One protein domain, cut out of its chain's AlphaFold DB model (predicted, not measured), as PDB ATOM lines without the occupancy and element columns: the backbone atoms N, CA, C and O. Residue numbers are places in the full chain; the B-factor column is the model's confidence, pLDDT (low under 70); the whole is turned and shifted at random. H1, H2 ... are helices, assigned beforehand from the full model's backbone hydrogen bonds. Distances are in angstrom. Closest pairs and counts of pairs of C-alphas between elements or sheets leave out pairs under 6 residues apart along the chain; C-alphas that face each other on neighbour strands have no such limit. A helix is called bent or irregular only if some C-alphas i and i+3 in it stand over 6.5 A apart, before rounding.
ATOM      1  N   PHE A  21      15.655  27.604 -41.352       84.31
ATOM      2  CA  PHE A  21      16.353  26.480 -40.716       84.31
ATOM      3  C   PHE A  21      17.815  26.789 -40.369       84.31
ATOM      4  O   PHE A  21      18.227  26.412 -39.271       84.31
ATOM      5  N   PRO A  22      18.616  27.461 -41.224       87.50
ATOM      6  CA  PRO A  22      20.010  27.769 -40.905       87.50
ATOM      7  C   PRO A  22      20.180  28.593 -39.621       87.50
ATOM      8  O   PRO A  22      21.041  28.269 -38.802       87.50
ATOM      9  N   ASP A  23      19.332  29.602 -39.410       85.88
ATOM     10  CA  ASP A  23      19.379  30.447 -38.211       85.88
ATOM     11  C   ASP A  23      19.004  29.651 -36.957       85.88
ATOM     12  O   ASP A  23      19.691  29.728 -35.935       85.88
ATOM     13  N   LEU A  24      17.970  28.807 -37.051       85.06
ATOM     14  CA  LEU A  24      17.600  27.893 -35.974       85.06
ATOM     15  C   LEU A  24      18.735  26.915 -35.648       85.06
ATOM     16  O   LEU A  24      19.041  26.701 -34.476       85.06
ATOM     17  N   ILE A  25      19.365  26.318 -36.664       89.44
ATOM     18  CA  ILE A  25      20.493  25.397 -36.485       89.44
ATOM     19  C   ILE A  25      21.619  26.104 -35.732       89.44
ATOM     20  O   ILE A  25      22.087  25.569 -34.731       89.44
ATOM     21  N   LEU A  26      21.999  27.316 -36.145       88.25
ATOM     22  CA  LEU A  26      23.054  28.091 -35.494       88.25
ATOM     23  C   LEU A  26      22.724  28.371 -34.022       88.25
ATOM     24  O   LEU A  26      23.582  28.221 -33.149       88.25
ATOM     25  N   VAL A  27      21.473  28.731 -33.726       85.81
ATOM     26  CA  VAL A  27      21.012  28.964 -32.352       85.81
ATOM     27  C   VAL A  27      21.037  27.676 -31.530       85.81
ATOM     28  O   VAL A  27      21.576  27.669 -30.422       85.81
ATOM     29  N   LEU A  28      20.522  26.565 -32.056       85.38
ATOM     30  CA  LEU A  28      20.537  25.277 -31.361       85.38
ATOM     31  C   LEU A  28      21.964  24.752 -31.150       85.38
ATOM     32  O   LEU A  28      22.250  24.186 -30.098       85.38
ATOM     33  N   GLU A  29      22.880  24.967 -32.093       88.25
ATOM     34  CA  GLU A  29      24.301  24.628 -31.956       88.25
ATOM     35  C   GLU A  29      25.012  25.492 -30.912       88.25
ATOM     36  O   GLU A  29      25.801  24.975 -30.117       88.25
ATOM     37  N   ALA A  30      24.711  26.791 -30.855       84.12
ATOM     38  CA  ALA A  30      25.203  27.652 -29.786       84.12
ATOM     39  C   ALA A  30      24.711  27.151 -28.415       84.12
ATOM     40  O   ALA A  30      25.484  27.071 -27.459       84.12
ATOM     41  N   LEU A  31      23.447  26.729 -28.333       78.38
ATOM     42  CA  LEU A  31      22.846  26.175 -27.120       78.38
ATOM     43  C   LEU A  31      23.375  24.774 -26.764       78.38
ATOM     44  O   LEU A  31      23.437  24.438 -25.580       78.38
ATOM     45  N   GLN A  32      23.828  23.972 -27.734       79.94
ATOM     46  CA  GLN A  32      24.474  22.675 -27.480       79.94
ATOM     47  C   GLN A  32      25.750  22.794 -26.642       79.94
ATOM     48  O   GLN A  32      26.103  21.841 -25.949       79.94
ATOM     49  N   GLN A  33      26.430  23.945 -26.659       76.12
ATOM     50  CA  GLN A  33      27.586  24.178 -25.787       76.12
ATOM     51  C   GLN A  33      27.201  24.152 -24.299       76.12
ATOM     52  O   GLN A  33      28.037  23.845 -23.451       76.12
ATOM     53  N   VAL A  34      25.934  24.447 -23.989       75.75
ATOM     54  CA  VAL A  34      25.370  24.469 -22.634       75.75
ATOM     55  C   VAL A  34      24.601  23.179 -22.322       75.75
ATOM     56  O   VAL A  34      24.676  22.686 -21.199       75.75
ATOM     57  N   TYR A  35      23.921  22.602 -23.318       71.62
ATOM     58  CA  TYR A  35      23.131  21.367 -23.207       71.62
ATOM     59  C   TYR A  35      23.659  20.279 -24.159       71.62
ATOM     60  O   TYR A  35      22.999  19.920 -25.144       71.62
ATOM     61  N   PRO A  36      24.879  19.761 -23.919       65.81
ATOM     62  CA  PRO A  36      25.500  18.797 -24.812       65.81
ATOM     63  C   PRO A  36      24.690  17.497 -24.837       65.81
ATOM     64  O   PRO A  36      24.199  17.042 -23.809       65.81
ATOM     65  N   SER A  37      24.582  16.881 -26.017       73.12
ATOM     66  CA  SER A  37      23.800  15.669 -26.341       73.12
ATOM     67  C   SER A  37      22.278  15.820 -26.439       73.12
ATOM     68  O   SER A  37      21.686  15.123 -27.262       73.12
ATOM     69  N   GLU A  38      21.650  16.750 -25.715       81.12
ATOM     70  CA  GLU A  38      20.184  16.882 -25.722       81.12
ATOM     71  C   GLU A  38      19.652  17.358 -27.081       81.12
ATOM     72  O   GLU A  38      18.661  16.839 -27.573       81.12
ATOM     73  N   LEU A  39      20.335  18.280 -27.761       87.81
ATOM     74  CA  LEU A  39      19.827  18.888 -29.003       87.81
ATOM     75  C   LEU A  39      20.359  18.230 -30.286       87.81
ATOM     76  O   LEU A  39      20.114  18.727 -31.383       87.81
ATOM     77  N   ARG A  40      21.141  17.148 -30.178       90.00
ATOM     78  CA  ARG A  40      21.873  16.599 -31.331       90.00
ATOM     79  C   ARG A  40      20.942  16.078 -32.421       90.00
ATOM     80  O   ARG A  40      21.099  16.443 -33.579       90.00
ATOM     81  N   ALA A  41      19.968  15.254 -32.043       91.62
ATOM     82  CA  ALA A  41      19.108  14.568 -33.000       91.62
ATOM     83  C   ALA A  41      18.248  15.548 -33.814       91.62
ATOM     84  O   ALA A  41      18.068  15.348 -35.014       91.62
ATOM     85  N   ILE A  42      17.750  16.623 -33.188       90.88
ATOM     86  CA  ILE A  42      16.983  17.643 -33.908       90.88
ATOM     87  C   ILE A  42      17.870  18.508 -34.811       90.88
ATOM     88  O   ILE A  42      17.476  18.798 -35.935       90.88
ATOM     89  N   VAL A  43      19.087  18.857 -34.379       91.75
ATOM     90  CA  VAL A  43      20.039  19.605 -35.219       91.75
ATOM     91  C   VAL A  43      20.445  18.794 -36.449       91.75
ATOM     92  O   VAL A  43      20.414  19.322 -37.560       91.75
ATOM     93  N   ASP A  44      20.779  17.516 -36.270       92.69
ATOM     94  CA  ASP A  44      21.167  16.634 -37.375       92.69
ATOM     95  C   ASP A  44      20.005  16.451 -38.372       92.69
ATOM     96  O   ASP A  44      20.221  16.484 -39.585       92.69
ATOM     97  N   LEU A  45      18.761  16.355 -37.881       92.00
ATOM     98  CA  LEU A  45      17.565  16.300 -38.726       92.00
ATOM     99  C   LEU A  45      17.360  17.589 -39.537       92.00
ATOM    100  O   LEU A  45      17.128  17.518 -40.741       92.00
ATOM    101  N   LEU A  46      17.453  18.764 -38.905       90.75
ATOM    102  CA  LEU A  46      17.260  20.045 -39.593       90.75
ATOM    103  C   LEU A  46      18.332  20.272 -40.666       90.75
ATOM    104  O   LEU A  46      18.004  20.685 -41.777       90.75
ATOM    105  N   LYS A  47      19.596  19.940 -40.372       92.38
ATOM    106  CA  LYS A  47      20.684  19.968 -41.364       92.38
ATOM    107  C   LYS A  47      20.396  19.048 -42.541       92.38
ATOM    108  O   LYS A  47      20.559  19.450 -43.686       92.38
ATOM    109  N   HIS A  48      19.914  17.839 -42.261       90.88
ATOM    110  CA  HIS A  48      19.541  16.902 -43.310       90.88
ATOM    111  C   HIS A  48      18.438  17.457 -44.225       90.88
ATOM    112  O   HIS A  48      18.485  17.238 -45.433       90.88
ATOM    113  N   TRP A  49      17.468  18.199 -43.684       88.00
ATOM    114  CA  TRP A  49      16.398  18.801 -44.489       88.00
ATOM    115  C   TRP A  49      16.905  19.937 -45.368       88.00
ATOM    116  O   TRP A  49      16.505  20.018 -46.525       88.00
ATOM    117  N   VAL A  50      17.827  20.758 -44.857       88.19
ATOM    118  CA  VAL A  50      18.529  21.762 -45.670       88.19
ATOM    119  C   VAL A  50      19.296  21.080 -46.808       88.19
ATOM    120  O   VAL A  50      19.205  21.501 -47.957       88.19
ATOM    121  N   ASP A  51      19.992  19.976 -46.529       89.38
ATOM    122  CA  ASP A  51      20.708  19.216 -47.561       89.38
ATOM    123  C   ASP A  51      19.770  18.576 -48.599       89.38
ATOM    124  O   ASP A  51      20.170  18.378 -49.747       89.38
ATOM    125  N   LEU A  52      18.548  18.186 -48.219       84.31
ATOM    126  CA  LEU A  52      17.525  17.703 -49.157       84.31
ATOM    127  C   LEU A  52      17.037  18.837 -50.067       84.31
ATOM    128  O   LEU A  52      17.020  18.660 -51.285       84.31
ATOM    129  N   ASP A  53      16.720  20.001 -49.493       83.50
ATOM    130  CA  ASP A  53      16.271  21.176 -50.246       83.50
ATOM    131  C   ASP A  53      17.330  21.639 -51.261       83.50
ATOM    132  O   ASP A  53      17.049  21.780 -52.451       83.50
ATOM    133  N   LEU A  54      18.598  21.723 -50.839       85.06
ATOM    134  CA  LEU A  54      19.721  22.073 -51.718       85.06
ATOM    135  C   LEU A  54      19.919  21.095 -52.888       85.06
ATOM    136  O   LEU A  54      20.455  21.478 -53.931       85.06
ATOM    137  N   ARG A  55      19.512  19.832 -52.726       84.81
ATOM    138  CA  ARG A  55      19.556  18.811 -53.785       84.81
ATOM    139  C   ARG A  55      18.309  18.808 -54.669       84.81
ATOM    140  O   ARG A  55      18.311  18.119 -55.687       84.81
ATOM    141  N   GLY A  56      17.277  19.574 -54.313       76.81
ATOM    142  CA  GLY A  56      15.967  19.534 -54.960       76.81
ATOM    143  C   GLY A  56      15.211  18.229 -54.692       76.81
ATOM    144  O   GLY A  56      14.357  17.845 -55.492       76.81
ATOM    145  N   ASP A  57      15.549  17.525 -53.607       76.50
ATOM    146  CA  ASP A  57      14.887  16.284 -53.219       76.50
ATOM    147  C   ASP A  57      13.543  16.586 -52.535       76.50
ATOM    148  O   ASP A  57      13.399  17.517 -51.742       76.50
ATOM    149  N   PHE A  58      12.537  15.761 -52.824       67.88
ATOM    150  CA  PHE A  58      11.209  15.915 -52.237       67.88
ATOM    151  C   PHE A  58      11.191  15.443 -50.786       67.88
ATOM    152  O   PHE A  58      11.233  14.232 -50.570       67.88
ATOM    153  N   GLY A  59      11.004  16.376 -49.848       70.25
ATOM    154  CA  GLY A  59      10.485  16.113 -48.503       70.25
ATOM    155  C   GLY A  59      11.355  15.211 -47.609       70.25
ATOM    156  O   GLY A  59      12.029  14.298 -48.075       70.25
ATOM    157  N   PRO A  60      11.298  15.357 -46.281       78.19
ATOM    158  CA  PRO A  60      11.787  14.302 -45.406       78.19
ATOM    159  C   PRO A  60      10.881  13.069 -45.486       78.19
ATOM    160  O   PRO A  60       9.650  13.167 -45.512       78.19
ATOM    161  N   ARG A  61      11.480  11.883 -45.475       84.50
ATOM    162  CA  ARG A  61      10.789  10.597 -45.334       84.50
ATOM    163  C   ARG A  61      10.755  10.192 -43.872       84.50
ATOM    164  O   ARG A  61      11.584  10.608 -43.069       84.50
ATOM    165  N   PHE A  62       9.835   9.295 -43.515       83.56
ATOM    166  CA  PHE A  62       9.775   8.769 -42.146       83.56
ATOM    167  C   PHE A  62      11.105   8.125 -41.709       83.56
ATOM    168  O   PHE A  62      11.504   8.251 -40.557       83.56
ATOM    169  N   THR A  63      11.810   7.478 -42.643       87.06
ATOM    170  CA  THR A  63      13.119   6.842 -42.418       87.06
ATOM    171  C   THR A  63      14.258   7.821 -42.168       87.06
ATOM    172  O   THR A  63      15.297   7.401 -41.670       87.06
ATOM    173  N   ASP A  64      14.075   9.093 -42.515       87.00
ATOM    174  CA  ASP A  64      15.099  10.128 -42.352       87.00
ATOM    175  C   ASP A  64      15.081  10.699 -40.931       87.00
ATOM    176  O   ASP A  64      16.012  11.381 -40.505       87.00
ATOM    177  N   TYR A  65      14.026  10.405 -40.165       90.69
ATOM    178  CA  TYR A  65      13.981  10.768 -38.765       90.69
ATOM    179  C   TYR A  65      14.839   9.823 -37.911       90.69
ATOM    180  O   TYR A  65      14.800   8.604 -38.105       90.69
ATOM    181  N   PRO A  66      15.503  10.355 -36.869       90.94
ATOM    182  CA  PRO A  66      16.118   9.538 -35.834       90.94
ATOM    183  C   PRO A  66      15.115   8.596 -35.164       90.94
ATOM    184  O   PRO A  66      13.883   8.751 -35.261       90.94
ATOM    185  N   SER A  67      15.655   7.629 -34.419       90.31
ATOM    186  CA  SER A  67      14.823   6.757 -33.598       90.31
ATOM    187  C   SER A  67      13.989   7.596 -32.626       90.31
ATOM    188  O   SER A  67      14.412   8.661 -32.173       90.31
ATOM    189  N   ARG A  68      12.790   7.125 -32.272       86.69
ATOM    190  CA  ARG A  68      11.900   7.864 -31.362       86.69
ATOM    191  C   ARG A  68      12.584   8.215 -30.032       86.69
ATOM    192  O   ARG A  68      12.392   9.310 -29.519       86.69
ATOM    193  N   LEU A  69      13.407   7.295 -29.520       88.19
ATOM    194  CA  LEU A  69      14.158   7.450 -28.269       88.19
ATOM    195  C   LEU A  69      15.199   8.575 -28.320       88.19
ATOM    196  O   LEU A  69      15.565   9.098 -27.275       88.19
ATOM    197  N   GLU A  70      15.668   8.944 -29.509       90.19
ATOM    198  CA  GLU A  70      16.604  10.053 -29.710       90.19
ATOM    199  C   GLU A  70      15.865  11.334 -30.102       90.19
ATOM    200  O   GLU A  70      16.185  12.417 -29.619       90.19
ATOM    201  N   TYR A  71      14.854  11.211 -30.961       89.75
ATOM    202  CA  TYR A  71      14.132  12.339 -31.530       89.75
ATOM    203  C   TYR A  71      13.271  13.077 -30.502       89.75
ATOM    204  O   TYR A  71      13.387  14.296 -30.379       89.75
ATOM    205  N   GLU A  72      12.409  12.368 -29.763       88.31
ATOM    206  CA  GLU A  72      11.439  13.029 -28.878       88.31
ATOM    207  C   GLU A  72      12.113  13.821 -27.756       88.31
ATOM    208  O   GLU A  72      11.801  15.006 -27.629       88.31
ATOM    209  N   PRO A  73      13.093  13.261 -27.013       88.56
ATOM    210  CA  PRO A  73      13.796  14.033 -25.994       88.56
ATOM    211  C   PRO A  73      14.520  15.246 -26.576       88.56
ATOM    212  O   PRO A  73      14.621  16.273 -25.911       88.56
ATOM    213  N   SER A  74      15.003  15.147 -27.819       91.25
ATOM    214  CA  SER A  74      15.750  16.226 -28.457       91.25
ATOM    215  C   SER A  74      14.873  17.402 -28.867       91.25
ATOM    216  O   SER A  74      15.237  18.557 -28.640       91.25
ATOM    217  N   VAL A  75      13.684  17.120 -29.399       89.31
ATOM    218  CA  VAL A  75      12.678  18.151 -29.674       89.31
ATOM    219  C   VAL A  75      12.186  18.789 -28.381       89.31
ATOM    220  O   VAL A  75      12.123  20.014 -28.294       89.31
ATOM    221  N   ASP A  76      11.869  17.978 -27.372       88.81
ATOM    222  CA  ASP A  76      11.352  18.471 -26.093       88.81
ATOM    223  C   ASP A  76      12.389  19.367 -25.390       88.81
ATOM    224  O   ASP A  76      12.049  20.437 -24.876       88.81
ATOM    225  N   ALA A  77      13.671  18.982 -25.432       88.88
ATOM    226  CA  ALA A  77      14.773  19.808 -24.955       88.88
ATOM    227  C   ALA A  77      14.901  21.113 -25.754       88.88
ATOM    228  O   ALA A  77      15.039  22.175 -25.149       88.88
ATOM    229  N   GLY A  78      14.797  21.059 -27.086       89.06
ATOM    230  CA  GLY A  78      14.835  22.245 -27.946       89.06
ATOM    231  C   GLY A  78      13.738  23.253 -27.602       89.06
ATOM    232  O   GLY A  78      14.029  24.426 -27.380       89.06
ATOM    233  N   ILE A  79      12.494  22.784 -27.465       89.06
ATOM    234  CA  ILE A  79      11.354  23.623 -27.069       89.06
ATOM    235  C   ILE A  79      11.606  24.252 -25.696       89.06
ATOM    236  O   ILE A  79      11.452  25.463 -25.541       89.06
ATOM    237  N   ARG A  80      12.019  23.452 -24.704       88.44
ATOM    238  CA  ARG A  80      12.280  23.942 -23.344       88.44
ATOM    239  C   ARG A  80      13.370  25.011 -23.328       88.44
ATOM    240  O   ARG A  80      13.162  26.068 -22.750       88.44
ATOM    241  N   VAL A  81      14.505  24.761 -23.979       86.12
ATOM    242  CA  VAL A  81      15.643  25.691 -23.975       86.12
ATOM    243  C   VAL A  81      15.301  26.998 -24.693       86.12
ATOM    244  O   VAL A  81      15.686  28.062 -24.212       86.12
ATOM    245  N   LEU A  82      14.558  26.946 -25.803       86.12
ATOM    246  CA  LEU A  82      14.098  28.155 -26.494       86.12
ATOM    247  C   LEU A  82      13.127  28.966 -25.630       86.12
ATOM    248  O   LEU A  82      13.271  30.183 -25.531       86.12
ATOM    249  N   VAL A  83      12.178  28.304 -24.963       87.12
ATOM    250  CA  VAL A  83      11.257  28.952 -24.017       87.12
ATOM    251  C   VAL A  83      12.014  29.595 -22.859       87.12
ATOM    252  O   VAL A  83      11.825  30.780 -22.593       87.12
ATOM    253  N   ASP A  84      12.899  28.847 -22.198       85.44
ATOM    254  CA  ASP A  84      13.701  29.349 -21.079       85.44
ATOM    255  C   ASP A  84      14.589  30.523 -21.517       85.44
ATOM    256  O   ASP A  84      14.739  31.503 -20.786       85.44
ATOM    257  N   GLY A  85      15.146  30.442 -22.729       81.06
ATOM    258  CA  GLY A  85      15.918  31.508 -23.356       81.06
ATOM    259  C   GLY A  85      15.096  32.775 -23.566       81.06
ATOM    260  O   GLY A  85      15.523  33.838 -23.133       81.06
ATOM    261  N   MET A  86      13.899  32.672 -24.144       82.94
ATOM    262  CA  MET A  86      13.012  33.824 -24.348       82.94
ATOM    263  C   MET A  86      12.530  34.446 -23.034       82.94
ATOM    264  O   MET A  86      12.431  35.664 -22.930       82.94
ATOM    265  N   ILE A  87      12.253  33.627 -22.015       83.19
ATOM    266  CA  ILE A  87      11.852  34.114 -20.685       83.19
ATOM    267  C   ILE A  87      13.002  34.870 -20.006       83.19
ATOM    268  O   ILE A  87      12.767  35.854 -19.299       83.19
ATOM    269  N   ARG A  88      14.243  34.405 -20.187       80.75
ATOM    270  CA  ARG A  88      15.438  35.015 -19.592       80.75
ATOM    271  C   ARG A  88      15.896  36.263 -20.348       80.75
ATOM    272  O   ARG A  88      16.195  37.271 -19.713       80.75
ATOM    273  N   ASP A  89      15.930  36.193 -21.674       70.12
ATOM    274  CA  ASP A  89      16.575  37.152 -22.572       70.12
ATOM    275  C   ASP A  89      15.547  37.731 -23.568       70.12
ATOM    276  O   ASP A  89      15.651  37.585 -24.786       70.12
ATOM    277  N   SER A  90      14.563  38.447 -23.011       60.88
ATOM    278  CA  SER A  90      13.378  39.011 -23.683       60.88
ATOM    279  C   SER A  90      13.530  39.768 -25.019       60.88
ATOM    280  O   SER A  90      12.574  39.725 -25.789       60.88
ATOM    281  N   PRO A  91      14.627  40.490 -25.349       57.91
ATOM    282  CA  PRO A  91      14.625  41.367 -26.530       57.91
ATOM    283  C   PRO A  91      14.627  40.671 -27.906       57.91
ATOM    284  O   PRO A  91      14.570  41.368 -28.911       57.91
ATOM    285  N   ASN A  92      14.680  39.334 -27.990       62.56
ATOM    286  CA  ASN A  92      14.725  38.588 -29.265       62.56
ATOM    287  C   ASN A  92      13.460  37.747 -29.528       62.56
ATOM    288  O   ASN A  92      13.517  36.657 -30.098       62.56
ATOM    289  N   LEU A  93      12.320  38.261 -29.075       62.56
ATOM    290  CA  LEU A  93      11.007  37.618 -29.075       62.56
ATOM    291  C   LEU A  93      10.569  37.053 -30.446       62.56
ATOM    292  O   LEU A  93      10.320  35.848 -30.502       62.56
ATOM    293  N   PRO A  94      10.533  37.830 -31.552       63.50
ATOM    294  CA  PRO A  94       9.961  37.352 -32.818       63.50
ATOM    295  C   PRO A  94      10.700  36.136 -33.399       63.50
ATOM    296  O   PRO A  94      10.082  35.123 -33.721       63.50
ATOM    297  N   GLY A  95      12.039  36.172 -33.418       71.12
ATOM    298  CA  GLY A  95      12.847  35.055 -33.925       71.12
ATOM    299  C   GLY A  95      12.711  33.779 -33.088       71.12
ATOM    300  O   GLY A  95      12.725  32.672 -33.622       71.12
ATOM    301  N   GLY A  96      12.516  33.909 -31.771       76.94
ATOM    302  CA  GLY A  96      12.289  32.760 -30.893       76.94
ATOM    303  C   GLY A  96      10.958  32.038 -31.150       76.94
ATOM    304  O   GLY A  96      10.883  30.814 -30.999       76.94
ATOM    305  N   LEU A  97       9.920  32.764 -31.577       77.56
ATOM    306  CA  LEU A  97       8.611  32.188 -31.904       77.56
ATOM    307  C   LEU A  97       8.651  31.392 -33.217       77.56
ATOM    308  O   LEU A  97       8.106  30.285 -33.271       77.56
ATOM    309  N   ASP A  98       9.364  31.887 -34.230       78.50
ATOM    310  CA  ASP A  98       9.587  31.172 -35.499       78.50
ATOM    311  C   ASP A  98      10.360  29.862 -35.291       78.50
ATOM    312  O   ASP A  98      10.031  28.808 -35.853       78.50
ATOM    313  N   PHE A  99      11.350  29.891 -34.401       83.50
ATOM    314  CA  PHE A  99      12.109  28.712 -33.993       83.50
ATOM    315  C   PHE A  99      11.236  27.663 -33.307       83.50
ATOM    316  O   PHE A  99      11.310  26.479 -33.649       83.50
ATOM    317  N   LEU A 100      10.353  28.080 -32.394       82.62
ATOM    318  CA  LEU A 100       9.366  27.170 -31.812       82.62
ATOM    319  C   LEU A 100       8.443  26.585 -32.884       82.62
ATOM    320  O   LEU A 100       8.256  25.367 -32.921       82.62
ATOM    321  N   SER A 101       7.904  27.420 -33.774       79.19
ATOM    322  CA  SER A 101       7.028  26.981 -34.868       79.19
ATOM    323  C   SER A 101       7.690  25.905 -35.735       79.19
ATOM    324  O   SER A 101       7.073  24.885 -36.057       79.19
ATOM    325  N   THR A 102       8.981  26.066 -36.029       82.62
ATOM    326  CA  THR A 102       9.770  25.091 -36.792       82.62
ATOM    327  C   THR A 102       9.873  23.739 -36.075       82.62
ATOM    328  O   THR A 102       9.639  22.693 -36.686       82.62
ATOM    329  N   LEU A 103      10.142  23.724 -34.764       85.94
ATOM    330  CA  LEU A 103      10.209  22.485 -33.974       85.94
ATOM    331  C   LEU A 103       8.855  21.756 -33.893       85.94
ATOM    332  O   LEU A 103       8.790  20.523 -34.000       85.94
ATOM    333  N   PHE A 104       7.760  22.506 -33.744       82.25
ATOM    334  CA  PHE A 104       6.409  21.942 -33.798       82.25
ATOM    335  C   PHE A 104       6.079  21.397 -35.188       82.25
ATOM    336  O   PHE A 104       5.517  20.305 -35.296       82.25
ATOM    337  N   SER A 105       6.478  22.102 -36.246       78.62
ATOM    338  CA  SER A 105       6.287  21.666 -37.631       78.62
ATOM    339  C   SER A 105       7.040  20.366 -37.910       78.62
ATOM    340  O   SER A 105       6.451  19.421 -38.433       78.62
ATOM    341  N   ALA A 106       8.290  20.244 -37.452       82.38
ATOM    342  CA  ALA A 106       9.057  19.004 -37.561       82.38
ATOM    343  C   ALA A 106       8.352  17.820 -36.870       82.38
ATOM    344  O   ALA A 106       8.331  16.707 -37.407       82.38
ATOM    345  N   SER A 107       7.727  18.065 -35.712       81.94
ATOM    346  CA  SER A 107       6.930  17.060 -34.992       81.94
ATOM    347  C   SER A 107       5.654  16.679 -35.741       81.94
ATOM    348  O   SER A 107       5.307  15.499 -35.821       81.94
ATOM    349  N   ALA A 108       4.953  17.664 -36.305       77.75
ATOM    350  CA  ALA A 108       3.732  17.448 -37.071       77.75
ATOM    351  C   ALA A 108       4.003  16.637 -38.346       77.75
ATOM    352  O   ALA A 108       3.289  15.672 -38.624       77.75
ATOM    353  N   VAL A 109       5.079  16.964 -39.070       81.12
ATOM    354  CA  VAL A 109       5.517  16.223 -40.259       81.12
ATOM    355  C   VAL A 109       5.799  14.760 -39.911       81.12
ATOM    356  O   VAL A 109       5.315  13.874 -40.616       81.12
ATOM    357  N   ARG A 110       6.451  14.467 -38.774       83.06
ATOM    358  CA  ARG A 110       6.678  13.079 -38.331       83.06
ATOM    359  C   ARG A 110       5.368  12.314 -38.157       83.06
ATOM    360  O   ARG A 110       5.265  11.177 -38.606       83.06
ATOM    361  N   ILE A 111       4.370  12.926 -37.515       79.62
ATOM    362  CA  ILE A 111       3.058  12.301 -37.277       79.62
ATOM    363  C   ILE A 111       2.360  11.992 -38.607       79.62
ATOM    364  O   ILE A 111       1.791  10.911 -38.770       79.62
ATOM    365  N   VAL A 112       2.411  12.919 -39.569       77.88
ATOM    366  CA  VAL A 112       1.828  12.718 -40.905       77.88
ATOM    367  C   VAL A 112       2.543  11.589 -41.650       77.88
ATOM    368  O   VAL A 112       1.884  10.698 -42.184       77.88
ATOM    369  N   LEU A 113       3.875  11.576 -41.631       78.25
ATOM    370  CA  LEU A 113       4.680  10.538 -42.274       78.25
ATOM    371  C   LEU A 113       4.481   9.163 -41.622       78.25
ATOM    372  O   LEU A 113       4.373   8.162 -42.328       78.25
ATOM    373  N   ALA A 114       4.351   9.100 -40.295       78.69
ATOM    374  CA  ALA A 114       4.006   7.872 -39.585       78.69
ATOM    375  C   ALA A 114       2.638   7.335 -40.035       78.69
ATOM    376  O   ALA A 114       2.504   6.147 -40.322       78.69
ATOM    377  N   ARG A 115       1.637   8.214 -40.182       78.56
ATOM    378  CA  ARG A 115       0.314   7.835 -40.703       78.56
ATOM    379  C   ARG A 115       0.373   7.244 -42.099       78.56
ATOM    380  O   ARG A 115      -0.299   6.248 -42.358       78.56
ATOM    381  N   GLN A 116       1.196   7.814 -42.970       78.88
ATOM    382  CA  GLN A 116       1.414   7.274 -44.309       78.88
ATOM    383  C   GLN A 116       2.143   5.923 -44.273       78.88
ATOM    384  O   GLN A 116       1.772   5.017 -45.013       78.88
ATOM    385  N   ALA A 117       3.139   5.764 -43.396       82.88
ATOM    386  CA  ALA A 117       3.952   4.552 -43.305       82.88
ATOM    387  C   ALA A 117       3.216   3.361 -42.664       82.88
ATOM    388  O   ALA A 117       3.379   2.226 -43.107       82.88
ATOM    389  N   PHE A 118       2.409   3.606 -41.627       81.81
ATOM    390  CA  PHE A 118       1.755   2.558 -40.832       81.81
ATOM    391  C   PHE A 118       0.252   2.416 -41.105       81.81
ATOM    392  O   PHE A 118      -0.386   1.517 -40.559       81.81
ATOM    393  N   GLY A 119      -0.340   3.297 -41.919       79.06
ATOM    394  CA  GLY A 119      -1.792   3.356 -42.130       79.06
ATOM    395  C   GLY A 119      -2.576   3.875 -40.915       79.06
ATOM    396  O   GLY A 119      -3.792   3.703 -40.850       79.06
ATOM    397  N   GLY A 120      -1.893   4.489 -39.942       79.06
ATOM    398  CA  GLY A 120      -2.451   4.919 -38.659       79.06
ATOM    399  C   GLY A 120      -1.399   5.573 -37.759       79.06
ATOM    400  O   GLY A 120      -0.335   5.968 -38.217       79.06
ATOM    401  N   GLU A 121      -1.681   5.729 -36.470       79.06
ATOM    402  CA  GLU A 121      -0.693   6.292 -35.537       79.06
ATOM    403  C   GLU A 121       0.536   5.378 -35.391       79.06
ATOM    404  O   GLU A 121       0.423   4.155 -35.489       79.06
ATOM    405  N   GLU A 122       1.718   5.969 -35.164       82.44
ATOM    406  CA  GLU A 122       2.942   5.205 -34.878       82.44
ATOM    407  C   GLU A 122       2.694   4.288 -33.660       82.44
ATOM    408  O   GLU A 122       2.224   4.769 -32.622       82.44
ATOM    409  N   PRO A 123       2.982   2.974 -33.738       82.38
ATOM    410  CA  PRO A 123       2.697   2.056 -32.642       82.38
ATOM    411  C   PRO A 123       3.316   2.500 -31.310       82.38
ATOM    412  O   PRO A 123       4.515   2.753 -31.206       82.38
ATOM    413  N   GLY A 124       2.486   2.569 -30.268       82.00
ATOM    414  CA  GLY A 124       2.918   2.977 -28.930       82.00
ATOM    415  C   GLY A 124       3.166   4.480 -28.771       82.00
ATOM    416  O   GLY A 124       3.809   4.868 -27.795       82.00
ATOM    417  N   VAL A 125       2.708   5.316 -29.706       80.62
ATOM    418  CA  VAL A 125       2.672   6.778 -29.574       80.62
ATOM    419  C   VAL A 125       1.254   7.218 -29.223       80.62
ATOM    420  O   VAL A 125       0.307   6.866 -29.918       80.62
ATOM    421  N   ASN A 126       1.109   8.023 -28.168       82.06
ATOM    422  CA  ASN A 126      -0.124   8.759 -27.901       82.06
ATOM    423  C   ASN A 126       0.067  10.210 -28.350       82.06
ATOM    424  O   ASN A 126       0.736  10.999 -27.679       82.06
ATOM    425  N   VAL A 127      -0.532  10.566 -29.488       74.56
ATOM    426  CA  VAL A 127      -0.398  11.902 -30.089       74.56
ATOM    427  C   VAL A 127      -0.898  13.001 -29.146       74.56
ATOM    428  O   VAL A 127      -0.295  14.070 -29.079       74.56
ATOM    429  N   VAL A 128      -1.963  12.736 -28.384       77.56
ATOM    430  CA  VAL A 128      -2.551  13.714 -27.458       77.56
ATOM    431  C   VAL A 128      -1.619  13.985 -26.279       77.56
ATOM    432  O   VAL A 128      -1.403  15.145 -25.927       77.56
ATOM    433  N   ASP A 129      -1.050  12.941 -25.676       77.88
ATOM    434  CA  ASP A 129      -0.147  13.109 -24.531       77.88
ATOM    435  C   ASP A 129       1.172  13.765 -24.955       77.88
ATOM    436  O   ASP A 129       1.631  14.695 -24.290       77.88
ATOM    437  N   ASN A 130       1.717  13.384 -26.113       75.62
ATOM    438  CA  ASN A 130       2.894  14.037 -26.690       75.62
ATOM    439  C   ASN A 130       2.645  15.523 -26.974       75.62
ATOM    440  O   ASN A 130       3.484  16.369 -26.664       75.62
ATOM    441  N   ALA A 131       1.481  15.864 -27.531       76.38
ATOM    442  CA  ALA A 131       1.128  17.255 -27.781       76.38
ATOM    443  C   ALA A 131       0.978  18.051 -26.473       76.38
ATOM    444  O   ALA A 131       1.472  19.172 -26.384       76.38
ATOM    445  N   ARG A 132       0.364  17.469 -25.433       74.75
ATOM    446  CA  ARG A 132       0.260  18.100 -24.104       74.75
ATOM    447  C   ARG A 132       1.626  18.392 -23.495       74.75
ATOM    448  O   ARG A 132       1.846  19.508 -23.034       74.75
ATOM    449  N   LEU A 133       2.529  17.410 -23.513       79.88
ATOM    450  CA  LEU A 133       3.881  17.560 -22.973       79.88
ATOM    451  C   LEU A 133       4.635  18.698 -23.669       79.88
ATOM    452  O   LEU A 133       5.206  19.552 -22.995       79.88
ATOM    453  N   ARG A 134       4.559  18.768 -25.003       81.12
ATOM    454  CA  ARG A 134       5.238  19.802 -25.800       81.12
ATOM    455  C   ARG A 134       4.609  21.187 -25.683       81.12
ATOM    456  O   ARG A 134       5.314  22.181 -25.806       81.12
ATOM    457  N   LEU A 135       3.306  21.276 -25.423       80.50
ATOM    458  CA  LEU A 135       2.613  22.557 -25.240       80.50
ATOM    459  C   LEU A 135       2.828  23.157 -23.848       80.50
ATOM    460  O   LEU A 135       2.671  24.364 -23.684       80.50
ATOM    461  N   GLN A 136       3.215  22.363 -22.846       81.56
ATOM    462  CA  GLN A 136       3.382  22.856 -21.479       81.56
ATOM    463  C   GLN A 136       4.402  24.014 -21.361       81.56
ATOM    464  O   GLN A 136       4.043  25.029 -20.759       81.56
ATOM    465  N   PRO A 137       5.617  23.950 -21.947       82.50
ATOM    466  CA  PRO A 137       6.555  25.080 -21.938       82.50
ATOM    467  C   PRO A 137       5.998  26.312 -22.663       82.50
ATOM    468  O   PRO A 137       6.164  27.446 -22.229       82.50
ATOM    469  N   VAL A 138       5.254  26.099 -23.744       81.00
ATOM    470  CA  VAL A 138       4.640  27.178 -24.527       81.00
ATOM    471  C   VAL A 138       3.538  27.904 -23.743       81.00
ATOM    472  O   VAL A 138       3.406  29.128 -23.815       81.00
ATOM    473  N   LEU A 139       2.774  27.172 -22.931       79.75
ATOM    474  CA  LEU A 139       1.807  27.760 -22.002       79.75
ATOM    475  C   LEU A 139       2.496  28.573 -20.894       79.75
ATOM    476  O   LEU A 139       1.962  29.596 -20.466       79.75
ATOM    477  N   GLN A 140       3.689  28.164 -20.450       83.38
ATOM    478  CA  GLN A 140       4.492  28.959 -19.513       83.38
ATOM    479  C   GLN A 140       4.974  30.262 -20.161       83.38
ATOM    480  O   GLN A 140       4.857  31.322 -19.551       83.38
ATOM    481  N   LEU A 141       5.431  30.196 -21.414       82.38
ATOM    482  CA  LEU A 141       5.813  31.368 -22.201       82.38
ATOM    483  C   LEU A 141       4.633  32.337 -22.393       82.38
ATOM    484  O   LEU A 141       4.759  33.543 -22.198       82.38
ATOM    485  N   THR A 142       3.449  31.797 -22.680       78.12
ATOM    486  CA  THR A 142       2.190  32.554 -22.745       78.12
ATOM    487  C   THR A 142       1.907  33.286 -21.433       78.12
ATOM    488  O   THR A 142       1.684  34.497 -21.425       78.12
ATOM    489  N   ALA A 143       1.957  32.570 -20.305       80.19
ATOM    490  CA  ALA A 143       1.741  33.153 -18.982       80.19
ATOM    491  C   ALA A 143       2.797  34.214 -18.622       80.19
ATOM    492  O   ALA A 143       2.513  35.135 -17.857       80.19
ATOM    493  N   PHE A 144       4.004  34.106 -19.183       83.88
ATOM    494  CA  PHE A 144       5.053  35.105 -19.038       83.88
ATOM    495  C   PHE A 144       4.750  36.389 -19.828       83.88
ATOM    496  O   PHE A 144       4.861  37.478 -19.254       83.88
ATOM    497  N   PHE A 145       4.339  36.289 -21.097       79.19
ATOM    498  CA  PHE A 145       4.136  37.462 -21.958       79.19
ATOM    499  C   PHE A 145       2.838  38.217 -21.709       79.19
ATOM    500  O   PHE A 145       2.845  39.445 -21.727       79.19
ATOM    501  N   VAL A 146       1.740  37.521 -21.419       78.31
ATOM    502  CA  VAL A 146       0.418  38.128 -21.188       78.31
ATOM    503  C   VAL A 146       0.456  39.352 -20.255       78.31
ATOM    504  O   VAL A 146       0.001  40.421 -20.663       78.31
ATOM    505  N   PRO A 147       0.996  39.271 -19.021       79.31
ATOM    506  CA  PRO A 147       1.018  40.431 -18.129       79.31
ATOM    507  C   PRO A 147       2.015  41.510 -18.582       79.31
ATOM    508  O   PRO A 147       1.887  42.664 -18.178       79.31
ATOM    509  N   ARG A 148       3.001  41.143 -19.409       78.69
ATOM    510  CA  ARG A 148       4.084  42.011 -19.897       78.69
ATOM    511  C   ARG A 148       3.742  42.748 -21.186       78.69
ATOM    512  O   ARG A 148       4.374  43.754 -21.466       78.69
ATOM    513  N   CYS A 149       2.695  42.349 -21.908       75.06
ATOM    514  CA  CYS A 149       2.206  43.079 -23.086       75.06
ATOM    515  C   CYS A 149       1.778  44.524 -22.765       75.06
ATOM    516  O   CYS A 149       1.649  45.350 -23.661       75.06
ATOM    517  N   ARG A 150       1.544  44.837 -21.483       76.19
ATOM    518  CA  ARG A 150       1.230  46.189 -21.002       76.19
ATOM    519  C   ARG A 150       2.474  47.038 -20.710       76.19
ATOM    520  O   ARG A 150       2.338  48.231 -20.450       76.19
ATOM    521  N   ASP A 151       3.662  46.438 -20.692       81.00
ATOM    522  CA  ASP A 151       4.920  47.136 -20.445       81.00
ATOM    523  C   ASP A 151       5.421  47.769 -21.762       81.00
ATOM    524  O   ASP A 151       5.506  47.072 -22.779       81.00
ATOM    525  N   PRO A 152       5.760  49.077 -21.771       79.50
ATOM    526  CA  PRO A 152       6.258  49.777 -22.956       79.50
ATOM    527  C   PRO A 152       7.428  49.086 -23.664       79.50
ATOM    528  O   PRO A 152       7.569  49.244 -24.875       79.50
ATOM    529  N   MET A 153       8.240  48.309 -22.940       75.25
ATOM    530  CA  MET A 153       9.356  47.554 -23.512       75.25
ATOM    531  C   MET A 153       8.913  46.520 -24.559       75.25
ATOM    532  O   MET A 153       9.666  46.271 -25.491       75.25
ATOM    533  N   TYR A 154       7.701  45.967 -24.442       72.88
ATOM    534  CA  TYR A 154       7.153  44.963 -25.367       72.88
ATOM    535  C   TYR A 154       6.163  45.548 -26.372       72.88
ATOM    536  O   TYR A 154       5.546  44.806 -27.128       72.88
ATOM    537  N   SER A 155       5.978  46.872 -26.384       72.69
ATOM    538  CA  SER A 155       4.982  47.535 -27.236       72.69
ATOM    539  C   SER A 155       5.184  47.278 -28.735       72.69
ATOM    540  O   SER A 155       4.208  47.296 -29.480       72.69
ATOM    541  N   GLY A 156       6.422  47.006 -29.164       73.75
ATOM    542  CA  GLY A 156       6.752  46.632 -30.542       73.75
ATOM    543  C   GLY A 156       6.444  45.176 -30.904       73.75
ATOM    544  O   GLY A 156       6.310  44.887 -32.086       73.75
ATOM    545  N   ASP A 157       6.275  44.296 -29.913       75.06
ATOM    546  CA  ASP A 157       6.121  42.845 -30.105       75.06
ATOM    547  C   ASP A 157       4.697  42.351 -29.783       75.06
ATOM    548  O   ASP A 157       4.419  41.153 -29.821       75.06
ATOM    549  N   VAL A 158       3.772  43.254 -29.422       75.62
ATOM    550  CA  VAL A 158       2.405  42.894 -28.990       75.62
ATOM    551  C   VAL A 158       1.659  42.110 -30.068       75.62
ATOM    552  O   VAL A 158       0.964  41.149 -29.737       75.62
ATOM    553  N   ASP A 159       1.815  42.493 -31.335       76.19
ATOM    554  CA  ASP A 159       1.154  41.824 -32.456       76.19
ATOM    555  C   ASP A 159       1.689  40.397 -32.645       76.19
ATOM    556  O   ASP A 159       0.897  39.458 -32.750       76.19
ATOM    557  N   ASP A 160       3.008  40.203 -32.578       76.00
ATOM    558  CA  ASP A 160       3.639  38.884 -32.700       76.00
ATOM    559  C   ASP A 160       3.252  37.969 -31.534       76.00
ATOM    560  O   ASP A 160       2.880  36.806 -31.728       76.00
ATOM    561  N   ILE A 161       3.244  38.512 -30.312       73.38
ATOM    562  CA  ILE A 161       2.767  37.797 -29.127       73.38
ATOM    563  C   ILE A 161       1.289  37.426 -29.307       73.38
ATOM    564  O   ILE A 161       0.917  36.278 -29.068       73.38
ATOM    565  N   ALA A 162       0.432  38.348 -29.749       75.38
ATOM    566  CA  ALA A 162      -0.989  38.075 -29.948       75.38
ATOM    567  C   ALA A 162      -1.223  36.985 -31.008       75.38
ATOM    568  O   ALA A 162      -1.994  36.052 -30.764       75.38
ATOM    569  N   VAL A 163      -0.527  37.051 -32.147       77.62
ATOM    570  CA  VAL A 163      -0.593  36.035 -33.210       77.62
ATOM    571  C   VAL A 163      -0.151  34.673 -32.688       77.62
ATOM    572  O   VAL A 163      -0.832  33.669 -32.926       77.62
ATOM    573  N   PHE A 164       0.936  34.621 -31.921       75.44
ATOM    574  CA  PHE A 164       1.412  33.388 -31.302       75.44
ATOM    575  C   PHE A 164       0.378  32.793 -30.340       75.44
ATOM    576  O   PHE A 164       0.016  31.619 -30.467       75.44
ATOM    577  N   LEU A 165      -0.174  33.606 -29.434       71.38
ATOM    578  CA  LEU A 165      -1.205  33.184 -28.479       71.38
ATOM    579  C   LEU A 165      -2.460  32.641 -29.172       71.38
ATOM    580  O   LEU A 165      -3.002  31.603 -28.769       71.38
ATOM    581  N   VAL A 166      -2.918  33.313 -30.232       72.69
ATOM    582  CA  VAL A 166      -4.051  32.861 -31.053       72.69
ATOM    583  C   VAL A 166      -3.729  31.535 -31.740       72.69
ATOM    584  O   VAL A 166      -4.533  30.603 -31.675       72.69
ATOM    585  N   THR A 167      -2.545  31.410 -32.335       70.19
ATOM    586  CA  THR A 167      -2.116  30.203 -33.057       70.19
ATOM    587  C   THR A 167      -2.057  28.990 -32.129       70.19
ATOM    588  O   THR A 167      -2.603  27.934 -32.451       70.19
ATOM    589  N   ILE A 168      -1.499  29.147 -30.926       69.19
ATOM    590  CA  ILE A 168      -1.483  28.089 -29.905       69.19
ATOM    591  C   ILE A 168      -2.894  27.728 -29.456       69.19
ATOM    592  O   ILE A 168      -3.213  26.548 -29.315       69.19
ATOM    593  N   SER A 169      -3.757  28.722 -29.243       63.62
ATOM    594  CA  SER A 169      -5.143  28.486 -28.823       63.62
ATOM    595  C   SER A 169      -5.926  27.693 -29.870       63.62
ATOM    596  O   SER A 169      -6.683  26.779 -29.527       63.62
ATOM    597  N   LEU A 170      -5.716  27.998 -31.153       65.31
ATOM    598  CA  LEU A 170      -6.293  27.251 -32.270       65.31
ATOM    599  C   LEU A 170      -5.719  25.832 -32.354       65.31
ATOM    600  O   LEU A 170      -6.487  24.881 -32.493       65.31
ATOM    601  N   ALA A 171      -4.403  25.666 -32.195       64.88
ATOM    602  CA  ALA A 171      -3.755  24.356 -32.187       64.88
ATOM    603  C   ALA A 171      -4.250  23.470 -31.027       64.88
ATOM    604  O   ALA A 171      -4.608  22.312 -31.237       64.88
ATOM    605  N   LEU A 172      -4.368  24.024 -29.815       63.28
ATOM    606  CA  LEU A 172      -4.958  23.354 -28.650       63.28
ATOM    607  C   LEU A 172      -6.422  22.970 -28.893       63.28
ATOM    608  O   LEU A 172      -6.839  21.863 -28.548       63.28
ATOM    609  N   SER A 173      -7.198  23.858 -29.519       59.62
ATOM    610  CA  SER A 173      -8.602  23.602 -29.862       59.62
ATOM    611  C   SER A 173      -8.745  22.501 -30.912       59.62
ATOM    612  O   SER A 173      -9.662  21.689 -30.821       59.62
ATOM    613  N   ALA A 174      -7.831  22.430 -31.883       61.72
ATOM    614  CA  ALA A 174      -7.780  21.350 -32.863       61.72
ATOM    615  C   ALA A 174      -7.409  20.014 -32.201       61.72
ATOM    616  O   ALA A 174      -8.048  18.999 -32.466       61.72
ATOM    617  N   LEU A 175      -6.447  20.008 -31.274       55.06
ATOM    618  CA  LEU A 175      -6.064  18.817 -30.504       55.06
ATOM    619  C   LEU A 175      -7.185  18.318 -29.582       55.06
ATOM    620  O   LEU A 175      -7.337  17.111 -29.396       55.06
ATOM    621  N   ALA A 176      -8.017  19.220 -29.058       51.59
ATOM    622  CA  ALA A 176      -9.190  18.866 -28.262       51.59
ATOM    623  C   ALA A 176     -10.211  18.015 -29.037       51.59
ATOM    624  O   ALA A 176     -10.957  17.259 -28.422       51.59
ATOM    625  N   GLN A 177     -10.226  18.096 -30.371       53.41
ATOM    626  CA  GLN A 177     -11.095  17.282 -31.231       53.41
ATOM    627  C   GLN A 177     -10.654  15.810 -31.274       53.41
ATOM    628  O   GLN A 177     -11.468  14.933 -31.549       53.41
ATOM    629  N   TYR A 178      -9.379  15.540 -30.968       48.38
ATOM    630  CA  TYR A 178      -8.790  14.199 -30.924       48.38
ATOM    631  C   TYR A 178      -8.769  13.602 -29.509       48.38
ATOM    632  O   TYR A 178      -8.478  12.419 -29.343       48.38
TER     633      TYR A 178
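What this domain is: This is residues 21 to 178 of the 195 residues of an uncharacterized protein of Peniophora sp. CBMAI 1063 (UniProt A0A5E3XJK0). Four helices, H3 to H6, form an up-and-down bundle, each running against the one before, and a helical hairpin, H1 and H2, lies crosswise over the H3 and H4 side. The bundle is loosely closed: H6 touches H5 alone. The 158 printed residues hold six named helices, H1 to H6 in chain order, and no named strand; the class is all helix. The whole is compact, with a radius of gyration of the C-alphas of 16.3 A and spans of 49 by 37 by 29 A.

Where its parts are: Find C-alpha 21 at (16.353, 26.480, -40.716); from there H1 runs to residue 32. H2 is residues 40 to 55, 22.7 A long, and H3 residues 68 to 88, 29.8 A. H4, residues 90 to 118, spans 41.9 A; it is irregular, with C-alphas 91 and 94 8.8 A apart, and has a kink of 37 degrees near residue 97. H5, residues 127 to 148, spans 32.1 A; it is only just irregular, with C-alphas 144 and 147 6.7 A apart. H6, residues 158 to 176, ends at C-alpha 176 (-9.190, 18.866, -28.262).

How they stand to each other: Start at the hub, H3: it touches H4, closest at the C-alphas of Ile 79 and Leu 100, 6.2 A, in a hairpin. H3 touches residues 134 to 144 of H5 at a shallow tilt of 6 degrees, the same way, closest at C-alphas 80 and 137, 6.0 A. H5 and H6 form a hairpin, closest at C-alphas 142 and 165, 6.7 A. Residues 40 to 42 of H2 touch H3, about perpendicular at 82 degrees, closest at C-alphas 41 and 71, 5.6 A. H1 and H2 touch, closest at C-alphas 25 and 43, 5.9 A. Every O i to N i+4 pair is within hydrogen-bond range in H1, H2 and H6; in H3 16 of 17 are, in H4 23 of 25 and in H5 14 of 18.

The domain as a whole: The C-alphas of Gly 119 and Pro 152, the two farthest apart, are 50.9 A apart. The printed part has no cut, and H2 to H3 is the long link. Look for pLDDT under 70 at residues 36, 58, 90 to 94 and 168 to 178.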